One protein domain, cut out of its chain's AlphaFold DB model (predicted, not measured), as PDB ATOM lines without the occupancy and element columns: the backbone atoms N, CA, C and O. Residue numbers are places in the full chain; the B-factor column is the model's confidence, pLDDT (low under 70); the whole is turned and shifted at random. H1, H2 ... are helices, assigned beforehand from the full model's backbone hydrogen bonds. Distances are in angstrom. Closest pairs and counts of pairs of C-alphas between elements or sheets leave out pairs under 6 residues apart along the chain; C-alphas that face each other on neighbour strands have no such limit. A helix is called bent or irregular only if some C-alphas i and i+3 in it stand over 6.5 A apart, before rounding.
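What this domain is: This is residues 124 to 207 of the 237 residues of the protein "DDE_Tnp_1 domain-containing protein" of Methylotuvimicrobium buryatense (UniProt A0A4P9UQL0). A long helix, H1, is crossed steeply and off-centre by a second helix, H2, in a lopsided X, and a short third helix, H3, lies away from both beyond the far end of H2. A long loop, residues 159 to 172, joins the X's two helices and makes one end of the longest axis, with H3 at the other end. The printed part has 84 residues with three named helices, in the order H1, H2, H3, and no named strand; the class is all helix. The whole is loose, with a radius of gyration of the C-alphas of 16.7 A, and elongated, spanning 50 by 31 by 18 A.

How they stand to each other: The longest helix is H1, residues 134 to 158. It touches H2, residues 173 to 191, and their closest C-alphas are those of Thr 150 and Ala 181, 6.0 A apart. H1 touches H2 with residues 150 to 154 alone, and H2 touches H1 with residues 176 to 184 alone. Their lines stand at a steep tilt of 64 degrees, and they run opposite ways, with their centres 11.3 A apart. H3, residues 196 to 206, touches no helix: it is apart from H1 and apart from H2. H3 is irregular, with C-alphas 197 and 200 lying 8.1 A apart. In H1 and H2 every O i to N i+4 pair is within hydrogen-bond range; in H3, 5 of 7 are.

Where its parts are: H1, 25 residues from Lys 134 to Phe 158, begins with its C-alpha at (-36.662, 15.176, 32.035) and is 35.4 A from first to last C-alpha. H2, 19 residues from His 173 to Cys 191, begins with its C-alpha at (-21.950, 10.414, 59.517) and is 26.9 A long by the same measure. H3, 11 residues from Lys 196 to Leu 206, is 15.2 A from first to last C-alpha, and C-alpha 206 is at (-33.882, -4.605, 35.837).

The domain as a whole: The two C-alphas farthest apart are those of Asp 166 and Arg 197, 51.9 A. Residues 186 to 193, of which 186 to 191 belong to H2, stand free, and so do residues 195 to 201, of which 196 to 201 belong to H3. The link from H1 to H2 is long, with 14 residues between them, and the link from H2 to H3 is tight, with 4. The printed part has no cut. The mean pLDDT of the printed part is 86.8, and the model's confidence is under 70 at residues 160 to 164 and 167 to 170, within the long link.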
ATOM      1  N   ILE A 124     -26.382   8.458  42.968       93.00
ATOM      2  CA  ILE A 124     -26.737   9.721  42.299       93.00
ATOM      3  C   ILE A 124     -25.995   9.904  40.965       93.00
ATOM      4  O   ILE A 124     -26.484  10.581  40.070       93.00
ATOM      5  N   ASP A 125     -24.848   9.247  40.803       91.69
ATOM      6  CA  ASP A 125     -24.022   9.221  39.594       91.69
ATOM      7  C   ASP A 125     -24.354   8.059  38.640       91.69
ATOM      8  O   ASP A 125     -23.740   7.936  37.581       91.69
ATOM      9  N   ARG A 126     -25.333   7.210  38.979       89.25
ATOM     10  CA  ARG A 126     -25.732   6.034  38.184       89.25
ATOM     11  C   ARG A 126     -27.207   6.085  37.795       89.25
ATOM     12  O   ARG A 126     -27.953   5.116  37.945       89.25
ATOM     13  N   LEU A 127     -27.648   7.238  37.295       89.94
ATOM     14  CA  LEU A 127     -29.030   7.427  36.866       89.94
ATOM     15  C   LEU A 127     -29.365   6.519  35.670       89.94
ATOM     16  O   LEU A 127     -28.633   6.450  34.678       89.94
ATOM     17  N   ARG A 128     -30.508   5.830  35.739       85.62
ATOM     18  CA  ARG A 128     -31.063   5.045  34.621       85.62
ATOM     19  C   ARG A 128     -31.888   5.934  33.686       85.62
ATOM     20  O   ARG A 128     -33.050   5.656  33.423       85.62
ATOM     21  N   ALA A 129     -31.284   7.023  33.229       88.81
ATOM     22  CA  ALA A 129     -31.896   8.004  32.343       88.81
ATOM     23  C   ALA A 129     -30.857   8.515  31.338       88.81
ATOM     24  O   ALA A 129     -29.650   8.419  31.581       88.81
ATOM     25  N   ARG A 130     -31.317   9.041  30.198       88.44
ATOM     26  CA  ARG A 130     -30.428   9.722  29.248       88.44
ATOM     27  C   ARG A 130     -29.987  11.057  29.844       88.44
ATOM     28  O   ARG A 130     -30.766  11.699  30.550       88.44
ATOM     29  N   LYS A 131     -28.751  11.459  29.547       89.19
ATOM     30  CA  LYS A 131     -28.240  12.780  29.916       89.19
ATOM     31  C   LYS A 131     -29.189  13.858  29.371       89.19
ATOM     32  O   LYS A 131     -29.717  13.682  28.275       89.19
ATOM     33  N   ASP A 132     -29.429  14.901  30.162       91.81
ATOM     34  CA  ASP A 132     -30.249  16.067  29.799       91.81
ATOM     35  C   ASP A 132     -31.726  15.737  29.475       91.81
ATOM     36  O   ASP A 132     -32.421  16.492  28.801       91.81
ATOM     37  N   SER A 133     -32.231  14.590  29.949       95.31
ATOM     38  CA  SER A 133     -33.649  14.226  29.830       95.31
ATOM     39  C   SER A 133     -34.445  14.622  31.074       95.31
ATOM     40  O   SER A 133     -33.939  14.518  32.190       95.31
ATOM     41  N   LYS A 134     -35.743  14.919  30.907       96.00
ATOM     42  CA  LYS A 134     -36.662  15.176  32.035       96.00
ATOM     43  C   LYS A 134     -36.668  14.047  33.077       96.00
ATOM     44  O   LYS A 134     -36.867  14.291  34.261       96.00
ATOM     45  N   LEU A 135     -36.434  12.802  32.650       93.19
ATOM     46  CA  LEU A 135     -36.323  11.656  33.557       93.19
ATOM     47  C   LEU A 135     -35.046  11.713  34.412       93.19
ATOM     48  O   LEU A 135     -35.075  11.325  35.579       93.19
ATOM     49  N   ALA A 136     -33.931  12.195  33.853       94.19
ATOM     50  CA  ALA A 136     -32.707  12.416  34.618       94.19
ATOM     51  C   ALA A 136     -32.915  13.513  35.664       94.19
ATOM     52  O   ALA A 136     -32.533  13.309  36.818       94.19
ATOM     53  N   ASP A 137     -33.590  14.606  35.294       95.12
ATOM     54  CA  ASP A 137     -33.954  15.666  36.233       95.12
ATOM     55  C   ASP A 137     -34.842  15.115  37.343       95.12
ATOM     56  O   ASP A 137     -34.523  15.288  38.517       95.12
ATOM     57  N   LEU A 138     -35.907  14.380  37.008       95.31
ATOM     58  CA  LEU A 138     -36.796  13.768  37.995       95.31
ATOM     59  C   LEU A 138     -36.030  12.865  38.975       95.31
ATOM     60  O   LEU A 138     -36.209  12.973  40.189       95.31
ATOM     61  N   TYR A 139     -35.144  11.999  38.473       94.12
ATOM     62  CA  TYR A 139     -34.310  11.158  39.332       94.12
ATOM     63  C   TYR A 139     -33.370  11.970  40.215       94.12
ATOM     64  O   TYR A 139     -33.207  11.635  41.390       94.12
ATOM     65  N   LEU A 140     -32.746  13.017  39.677       94.81
ATOM     66  CA  LEU A 140     -31.831  13.853  40.436       94.81
ATOM     67  C   LEU A 140     -32.575  14.594  41.551       94.81
ATOM     68  O   LEU A 140     -32.172  14.497  42.708       94.81
ATOM     69  N   HIS A 141     -33.696  15.242  41.235       96.00
ATOM     70  CA  HIS A 141     -34.533  15.942  42.208       96.00
ATOM     71  C   HIS A 141     -35.060  14.986  43.282       96.00
ATOM     72  O   HIS A 141     -34.944  15.286  44.467       96.00
ATOM     73  N   GLY A 142     -35.552  13.802  42.903       95.12
ATOM     74  CA  GLY A 142     -36.015  12.793  43.859       95.12
ATOM     75  C   GLY A 142     -34.907  12.318  44.805       95.12
ATOM     76  O   GLY A 142     -35.110  12.242  46.016       95.12
ATOM     77  N   LYS A 143     -33.700  12.060  44.283       94.88
ATOM     78  CA  LYS A 143     -32.542  11.664  45.104       94.88
ATOM     79  C   LYS A 143     -32.047  12.801  46.001       94.88
ATOM     80  O   LYS A 143     -31.681  12.538  47.144       94.88
ATOM     81  N   LEU A 144     -32.050  14.045  45.520       95.69
ATOM     82  CA  LEU A 144     -31.684  15.222  46.317       95.69
ATOM     83  C   LEU A 144     -32.718  15.515  47.410       95.69
ATOM     84  O   LEU A 144     -32.337  15.810  48.541       95.69
ATOM     85  N   LEU A 145     -34.009  15.354  47.119       96.19
ATOM     86  CA  LEU A 145     -35.070  15.452  48.119       96.19
ATOM     87  C   LEU A 145     -34.912  14.364  49.184       96.19
ATOM     88  O   LEU A 145     -34.911  14.666  50.376       96.19
ATOM     89  N   PHE A 146     -34.692  13.112  48.771       95.81
ATOM     90  CA  PHE A 146     -34.412  12.011  49.693       95.81
ATOM     91  C   PHE A 146     -33.191  12.314  50.574       95.81
ATOM     92  O   PHE A 146     -33.224  12.104  51.790       95.81
ATOM     93  N   ALA A 147     -32.118  12.844  49.981       94.94
ATOM     94  CA  ALA A 147     -30.915  13.267  50.689       94.94
ATOM     95  C   ALA A 147     -31.208  14.358  51.734       94.94
ATOM     96  O   ALA A 147     -30.770  14.244  52.879       94.94
ATOM     97  N   ALA A 148     -31.977  15.385  51.366       94.31
ATOM     98  CA  ALA A 148     -32.362  16.470  52.261       94.31
ATOM     99  C   ALA A 148     -33.242  15.977  53.422       94.31
ATOM    100  O   ALA A 148     -32.993  16.326  54.576       94.31
ATOM    101  N   VAL A 149     -34.225  15.113  53.146       94.94
ATOM    102  CA  VAL A 149     -35.088  14.509  54.176       94.94
ATOM    103  C   VAL A 149     -34.270  13.640  55.131       94.94
ATOM    104  O   VAL A 149     -34.392  13.787  56.346       94.94
ATOM    105  N   THR A 150     -33.378  12.799  54.599       93.62
ATOM    106  CA  THR A 150     -32.470  11.965  55.404       93.62
ATOM    107  C   THR A 150     -31.601  12.829  56.315       93.62
ATOM    108  O   THR A 150     -31.520  12.565  57.515       93.62
ATOM    109  N   GLN A 151     -30.997  13.897  55.778       90.88
ATOM    110  CA  GLN A 151     -30.191  14.838  56.562       90.88
ATOM    111  C   GLN A 151     -31.009  15.496  57.675       90.88
ATOM    112  O   GLN A 151     -30.547  15.565  58.811       90.88
ATOM    113  N   LYS A 152     -32.223  15.958  57.364       91.62
ATOM    114  CA  LYS A 152     -33.098  16.640  58.322       91.62
ATOM    115  C   LYS A 152     -33.534  15.710  59.453       91.62
ATOM    116  O   LYS A 152     -33.543  16.121  60.610       91.62
ATOM    117  N   ILE A 153     -33.858  14.453  59.148       92.38
ATOM    118  CA  ILE A 153     -34.180  13.442  60.167       92.38
ATOM    119  C   ILE A 153     -32.944  13.130  61.018       92.38
ATOM    120  O   ILE A 153     -33.055  13.075  62.241       92.38
ATOM    121  N   ALA A 154     -31.769  12.998  60.395       88.38
ATOM    122  CA  ALA A 154     -30.512  12.767  61.105       88.38
ATOM    123  C   ALA A 154     -30.204  13.893  62.095       88.38
ATOM    124  O   ALA A 154     -29.941  13.625  63.263       88.38
ATOM    125  N   GLN A 155     -30.316  15.145  61.655       85.94
ATOM    126  CA  GLN A 155     -30.122  16.321  62.503       85.94
ATOM    127  C   GLN A 155     -31.160  16.413  63.623       85.94
ATOM    128  O   GLN A 155     -30.816  16.786  64.735       85.94
ATOM    129  N   ARG A 156     -32.425  16.058  63.372       88.56
ATOM    130  CA  ARG A 156     -33.461  16.091  64.415       88.56
ATOM    131  C   ARG A 156     -33.252  15.025  65.484       88.56
ATOM    132  O   ARG A 156     -33.358  15.327  66.664       88.56
ATOM    133  N   ARG A 157     -32.960  13.786  65.083       87.62
ATOM    134  CA  ARG A 157     -32.816  12.654  66.016       87.62
ATOM    135  C   ARG A 157     -31.477  12.655  66.744       87.62
ATOM    136  O   ARG A 157     -31.404  12.243  67.893       87.62
ATOM    137  N   PHE A 158     -30.429  13.119  66.071       81.62
ATOM    138  CA  PHE A 158     -29.059  13.046  66.560       81.62
ATOM    139  C   PHE A 158     -28.395  14.419  66.587       81.62
ATOM    140  O   PHE A 158     -27.185  14.485  66.486       81.62
ATOM    141  N   GLY A 159     -29.134  15.524  66.718       73.12
ATOM    142  CA  GLY A 159     -28.576  16.883  66.605       73.12
ATOM    143  C   GLY A 159     -27.413  17.179  67.552       73.12
ATOM    144  O   GLY A 159     -26.445  17.799  67.139       73.12
ATOM    145  N   ARG A 160     -27.455  16.645  68.781       65.62
ATOM    146  CA  ARG A 160     -26.354  16.735  69.767       65.62
ATOM    147  C   ARG A 160     -25.130  15.881  69.417       65.62
ATOM    148  O   ARG A 160     -24.060  16.063  69.975       65.62
ATOM    149  N   ALA A 161     -25.325  14.916  68.531       61.66
ATOM    150  CA  ALA A 161     -24.369  13.897  68.127       61.66
ATOM    151  C   ALA A 161     -23.904  14.107  66.662       61.66
ATOM    152  O   ALA A 161     -22.931  13.513  66.196       61.66
ATOM    153  N   ALA A 162     -24.613  14.958  65.917       59.62
ATOM    154  CA  ALA A 162     -24.298  15.375  64.569       59.62
ATOM    155  C   ALA A 162     -23.080  16.283  64.664       59.62
ATOM    156  O   ALA A 162     -23.162  17.403  65.156       59.62
ATOM    157  N   THR A 163     -21.938  15.756  64.236       62.44
ATOM    158  CA  THR A 163     -20.650  16.414  64.411       62.44
ATOM    159  C   THR A 163     -20.653  17.742  63.663       62.44
ATOM    160  O   THR A 163     -20.656  17.767  62.425       62.44
ATOM    161  N   THR A 164     -20.649  18.835  64.403       65.75
ATOM    162  CA  THR A 164     -20.251  20.140  63.902       65.75
ATOM    163  C   THR A 164     -18.731  20.136  63.686       65.75
ATOM    164  O   THR A 164     -18.017  19.224  64.109       65.75
ATOM    165  N   MET A 165     -18.223  21.072  62.885       71.06
ATOM    166  CA  MET A 165     -16.791  21.114  62.546       71.06
ATOM    167  C   MET A 165     -15.922  21.774  63.626       71.06
ATOM    168  O   MET A 165     -14.703  21.778  63.492       71.06
ATOM    169  N   ASP A 166     -16.553  22.335  64.647       72.19
ATOM    170  CA  ASP A 166     -15.986  23.045  65.795       72.19
ATOM    171  C   ASP A 166     -15.738  22.130  67.012       72.19
ATOM    172  O   ASP A 166     -15.241  22.602  68.029       72.19
ATOM    173  N   GLY A 167     -16.045  20.828  66.919       68.50
ATOM    174  CA  GLY A 167     -15.863  19.871  68.011       68.50
ATOM    175  C   GLY A 167     -15.417  18.480  67.561       68.50
ATOM    176  O   GLY A 167     -15.372  18.154  66.369       68.50
ATOM    177  N   ASP A 168     -15.093  17.639  68.544       64.31
ATOM    178  CA  ASP A 168     -14.631  16.277  68.304       64.31
ATOM    179  C   ASP A 168     -15.697  15.412  67.630       64.31
ATOM    180  O   ASP A 168     -16.880  15.380  67.988       64.31
ATOM    181  N   ARG A 169     -15.260  14.656  66.622       67.69
ATOM    182  CA  ARG A 169     -16.152  13.820  65.820       67.69
ATOM    183  C   ARG A 169     -16.432  12.499  66.526       67.69
ATOM    184  O   ARG A 169     -15.734  11.517  66.303       67.69
ATOM    185  N   SER A 170     -17.503  12.460  67.309       67.25
ATOM    186  CA  SER A 170     -17.938  11.254  68.029       67.25
ATOM    187  C   SER A 170     -18.666  10.227  67.148       67.25
ATOM    188  O   SER A 170     -18.663   9.037  67.459       67.25
ATOM    189  N   ILE A 171     -19.277  10.642  66.027       73.44
ATOM    190  CA  ILE A 171     -20.118   9.764  65.193       73.44
ATOM    191  C   ILE A 171     -19.695   9.751  63.729       73.44
ATOM    192  O   ILE A 171     -19.471  10.771  63.076       73.44
ATOM    193  N   THR A 172     -19.689   8.548  63.150       81.00
ATOM    194  CA  THR A 172     -19.544   8.381  61.706       81.00
ATOM    195  C   THR A 172     -20.846   8.751  60.997       81.00
ATOM    196  O   THR A 172     -21.770   7.940  60.899       81.00
ATOM    197  N   HIS A 173     -20.874   9.939  60.394       81.00
ATOM    198  CA  HIS A 173     -21.950  10.414  59.517       81.00
ATOM    199  C   HIS A 173     -22.468   9.378  58.510       81.00
ATOM    200  O   HIS A 173     -23.640   9.398  58.149       81.00
ATOM    201  N   TRP A 174     -21.596   8.489  58.035       87.44
ATOM    202  CA  TRP A 174     -21.941   7.428  57.099       87.44
ATOM    203  C   TRP A 174     -22.894   6.381  57.680       87.44
ATOM    204  O   TRP A 174     -23.883   6.035  57.040       87.44
ATOM    205  N   ARG A 175     -22.596   5.880  58.889       87.44
ATOM    206  CA  ARG A 175     -23.419   4.869  59.569       87.44
ATOM    207  C   ARG A 175     -24.790   5.449  59.885       87.44
ATOM    208  O   ARG A 175     -25.792   4.857  59.504       87.44
ATOM    209  N   LEU A 176     -24.803   6.651  60.457       88.19
ATOM    210  CA  LEU A 176     -26.019   7.398  60.759       88.19
ATOM    211  C   LEU A 176     -26.921   7.558  59.525       88.19
ATOM    212  O   LEU A 176     -28.096   7.196  59.549       88.19
ATOM    213  N   TRP A 177     -26.354   8.053  58.422       90.75
ATOM    214  CA  TRP A 177     -27.099   8.221  57.178       90.75
ATOM    215  C   TRP A 177     -27.610   6.909  56.604       90.75
ATOM    216  O   TRP A 177     -28.733   6.863  56.116       90.75
ATOM    217  N   ARG A 178     -26.793   5.851  56.635       92.38
ATOM    218  CA  ARG A 178     -27.191   4.543  56.114       92.38
ATOM    219  C   ARG A 178     -28.385   3.987  56.885       92.38
ATOM    220  O   ARG A 178     -29.316   3.509  56.247       92.38
ATOM    221  N   THR A 179     -28.376   4.088  58.215       92.06
ATOM    222  CA  THR A 179     -29.487   3.636  59.064       92.06
ATOM    223  C   THR A 179     -30.778   4.369  58.709       92.06
ATOM    224  O   THR A 179     -31.753   3.736  58.315       92.06
ATOM    225  N   ILE A 180     -30.756   5.704  58.715       92.75
ATOM    226  CA  ILE A 180     -31.948   6.513  58.421       92.75
ATOM    227  C   ILE A 180     -32.422   6.309  56.978       92.75
ATOM    228  O   ILE A 180     -33.615   6.167  56.731       92.75
ATOM    229  N   ALA A 181     -31.505   6.250  56.009       93.38
ATOM    230  CA  ALA A 181     -31.864   5.998  54.617       93.38
ATOM    231  C   ALA A 181     -32.535   4.627  54.439       93.38
ATOM    232  O   ALA A 181     -33.467   4.505  53.646       93.38
ATOM    233  N   ASN A 182     -32.086   3.598  55.162       94.38
ATOM    234  CA  ASN A 182     -32.714   2.280  55.124       94.38
ATOM    235  C   ASN A 182     -34.125   2.305  55.726       94.38
ATOM    236  O   ASN A 182     -35.033   1.741  55.122       94.38
ATOM    237  N   GLU A 183     -34.331   3.001  56.845       94.56
ATOM    238  CA  GLU A 183     -35.662   3.182  57.442       94.56
ATOM    239  C   GLU A 183     -36.625   3.898  56.487       94.56
ATOM    240  O   GLU A 183     -37.740   3.429  56.265       94.56
ATOM    241  N   ILE A 184     -36.188   4.998  55.859       94.12
ATOM    242  CA  ILE A 184     -37.015   5.726  54.886       94.12
ATOM    243  C   ILE A 184     -37.337   4.826  53.687       94.12
ATOM    244  O   ILE A 184     -38.483   4.783  53.249       94.12
ATOM    245  N   LYS A 185     -36.356   4.082  53.153       92.75
ATOM    246  CA  LYS A 185     -36.581   3.139  52.041       92.75
ATOM    247  C   LYS A 185     -37.590   2.051  52.417       92.75
ATOM    248  O   LYS A 185     -38.451   1.728  51.598       92.75
ATOM    249  N   ALA A 186     -37.505   1.509  53.631       94.12
ATOM    250  CA  ALA A 186     -38.457   0.523  54.132       94.12
ATOM    251  C   ALA A 186     -39.869   1.118  54.240       94.12
ATOM    252  O   ALA A 186     -40.811   0.538  53.704       94.12
ATOM    253  N   GLY A 187     -40.004   2.314  54.822       94.88
ATOM    254  CA  GLY A 187     -41.281   3.027  54.914       94.88
ATOM    255  C   GLY A 187     -41.892   3.332  53.545       94.88
ATOM    256  O   GLY A 187     -43.059   3.041  53.314       94.88
ATOM    257  N   LEU A 188     -41.094   3.828  52.593       92.00
ATOM    258  CA  LEU A 188     -41.553   4.060  51.220       92.00
ATOM    259  C   LEU A 188     -42.011   2.765  50.545       92.00
ATOM    260  O   LEU A 188     -43.029   2.768  49.869       92.00
ATOM    261  N   THR A 189     -41.294   1.658  50.743       90.69
ATOM    262  CA  THR A 189     -41.685   0.356  50.179       90.69
ATOM    263  C   THR A 189     -43.008  -0.137  50.770       90.69
ATOM    264  O   THR A 189     -43.816  -0.710  50.045       90.69
ATOM    265  N   ALA A 190     -43.248   0.109  52.062       94.06
ATOM    266  CA  ALA A 190     -44.500  -0.240  52.725       94.06
ATOM    267  C   ALA A 190     -45.676   0.634  52.255       94.06
ATOM    268  O   ALA A 190     -46.755   0.114  51.986       94.06
ATOM    269  N   CYS A 191     -45.472   1.948  52.114       94.12
ATOM    270  CA  CYS A 191     -46.511   2.881  51.661       94.12
ATOM    271  C   CYS A 191     -46.793   2.791  50.153       94.12
ATOM    272  O   CYS A 191     -47.904   3.084  49.717       94.12
ATOM    273  N   PHE A 192     -45.796   2.403  49.357       89.62
ATOM    274  CA  PHE A 192     -45.872   2.323  47.899       89.62
ATOM    275  C   PHE A 192     -45.450   0.925  47.423       89.62
ATOM    276  O   PHE A 192     -44.367   0.762  46.846       89.62
ATOM    277  N   PRO A 193     -46.279  -0.107  47.669       86.00
ATOM    278  CA  PRO A 193     -45.982  -1.459  47.222       86.00
ATOM    279  C   PRO A 193     -45.931  -1.538  45.690       86.00
ATOM    280  O   PRO A 193     -46.514  -0.720  44.974       86.00
ATOM    281  N   LYS A 194     -45.237  -2.560  45.171       82.38
ATOM    282  CA  LYS A 194     -45.109  -2.779  43.724       82.38
ATOM    283  C   LYS A 194     -46.490  -2.896  43.084       82.38
ATOM    284  O   LYS A 194     -47.260  -3.801  43.403       82.38
ATOM    285  N   ASN A 195     -46.769  -2.016  42.132       85.81
ATOM    286  CA  ASN A 195     -47.994  -2.089  41.361       85.81
ATOM    287  C   ASN A 195     -47.839  -3.157  40.269       85.81
ATOM    288  O   ASN A 195     -47.021  -3.011  39.359       85.81
ATOM    289  N   LYS A 196     -48.646  -4.225  40.357       88.94
ATOM    290  CA  LYS A 196     -48.627  -5.353  39.409       88.94
ATOM    291  C   LYS A 196     -48.825  -4.911  37.955       88.94
ATOM    292  O   LYS A 196     -48.299  -5.561  37.062       88.94
ATOM    293  N   ARG A 197     -49.507  -3.783  37.722       92.31
ATOM    294  CA  ARG A 197     -49.716  -3.204  36.386       92.31
ATOM    295  C   ARG A 197     -48.410  -2.908  35.641       92.31
ATOM    296  O   ARG A 197     -48.401  -2.957  34.421       92.31
ATOM    297  N   PHE A 198     -47.329  -2.596  36.355       88.62
ATOM    298  CA  PHE A 198     -46.046  -2.200  35.763       88.62
ATOM    299  C   PHE A 198     -44.978  -3.295  35.882       88.62
ATOM    300  O   PHE A 198     -43.783  -3.000  35.852       88.62
ATOM    301  N   ILE A 199     -45.375  -4.559  36.074       88.19
ATOM    302  CA  ILE A 199     -44.420  -5.649  36.313       88.19
ATOM    303  C   ILE A 199     -43.433  -5.820  35.150       88.19
ATOM    304  O   ILE A 199     -42.231  -5.926  35.392       88.19
ATOM    305  N   ASP A 200     -43.906  -5.728  33.908       88.69
ATOM    306  CA  ASP A 200     -43.062  -5.870  32.718       88.69
ATOM    307  C   ASP A 200     -42.078  -4.704  32.578       88.69
ATOM    308  O   ASP A 200     -40.895  -4.905  32.297       88.69
ATOM    309  N   ASP A 201     -42.523  -3.480  32.876       86.06
ATOM    310  CA  ASP A 201     -41.655  -2.300  32.911       86.06
ATOM    311  C   ASP A 201     -40.590  -2.412  34.010       86.06
ATOM    312  O   ASP A 201     -39.432  -2.021  33.817       86.06
ATOM    313  N   HIS A 202     -40.947  -2.986  35.165       83.12
ATOM    314  CA  HIS A 202     -39.989  -3.277  36.227       83.12
ATOM    315  C   HIS A 202     -38.941  -4.294  35.771       83.12
ATOM    316  O   HIS A 202     -37.749  -4.038  35.951       83.12
ATOM    317  N   VAL A 203     -39.354  -5.406  35.154       86.12
ATOM    318  CA  VAL A 203     -38.435  -6.418  34.610       86.12
ATOM    319  C   VAL A 203     -37.510  -5.789  33.572       86.12
ATOM    320  O   VAL A 203     -36.291  -5.888  33.700       86.12
ATOM    321  N   LYS A 204     -38.065  -5.036  32.618       83.38
ATOM    322  CA  LYS A 204     -37.304  -4.321  31.585       83.38
ATOM    323  C   LYS A 204     -36.289  -3.345  32.171       83.38
ATOM    324  O   LYS A 204     -35.177  -3.235  31.659       83.38
ATOM    325  N   SER A 205     -36.645  -2.632  33.241       78.69
ATOM    326  CA  SER A 205     -35.697  -1.769  33.951       78.69
ATOM    327  C   SER A 205     -34.570  -2.596  34.562       78.69
ATOM    328  O   SER A 205     -33.411  -2.201  34.466       78.69
ATOM    329  N   LEU A 206     -34.869  -3.737  35.188       81.12
ATOM    330  CA  LEU A 206     -33.882  -4.605  35.837       81.12
ATOM    331  C   LEU A 206     -32.936  -5.311  34.855       81.12
ATOM    332  O   LEU A 206     -31.827  -5.650  35.266       81.12
ATOM    333  N   CYS A 207     -33.328  -5.478  33.589       79.12
ATOM    334  CA  CYS A 207     -32.473  -6.046  32.552       79.12
ATOM    335  C   CYS A 207     -31.133  -5.300  32.425       79.12
ATOM    336  O   CYS A 207     -31.047  -4.071  32.544       79.12
TER     337      CYS A 207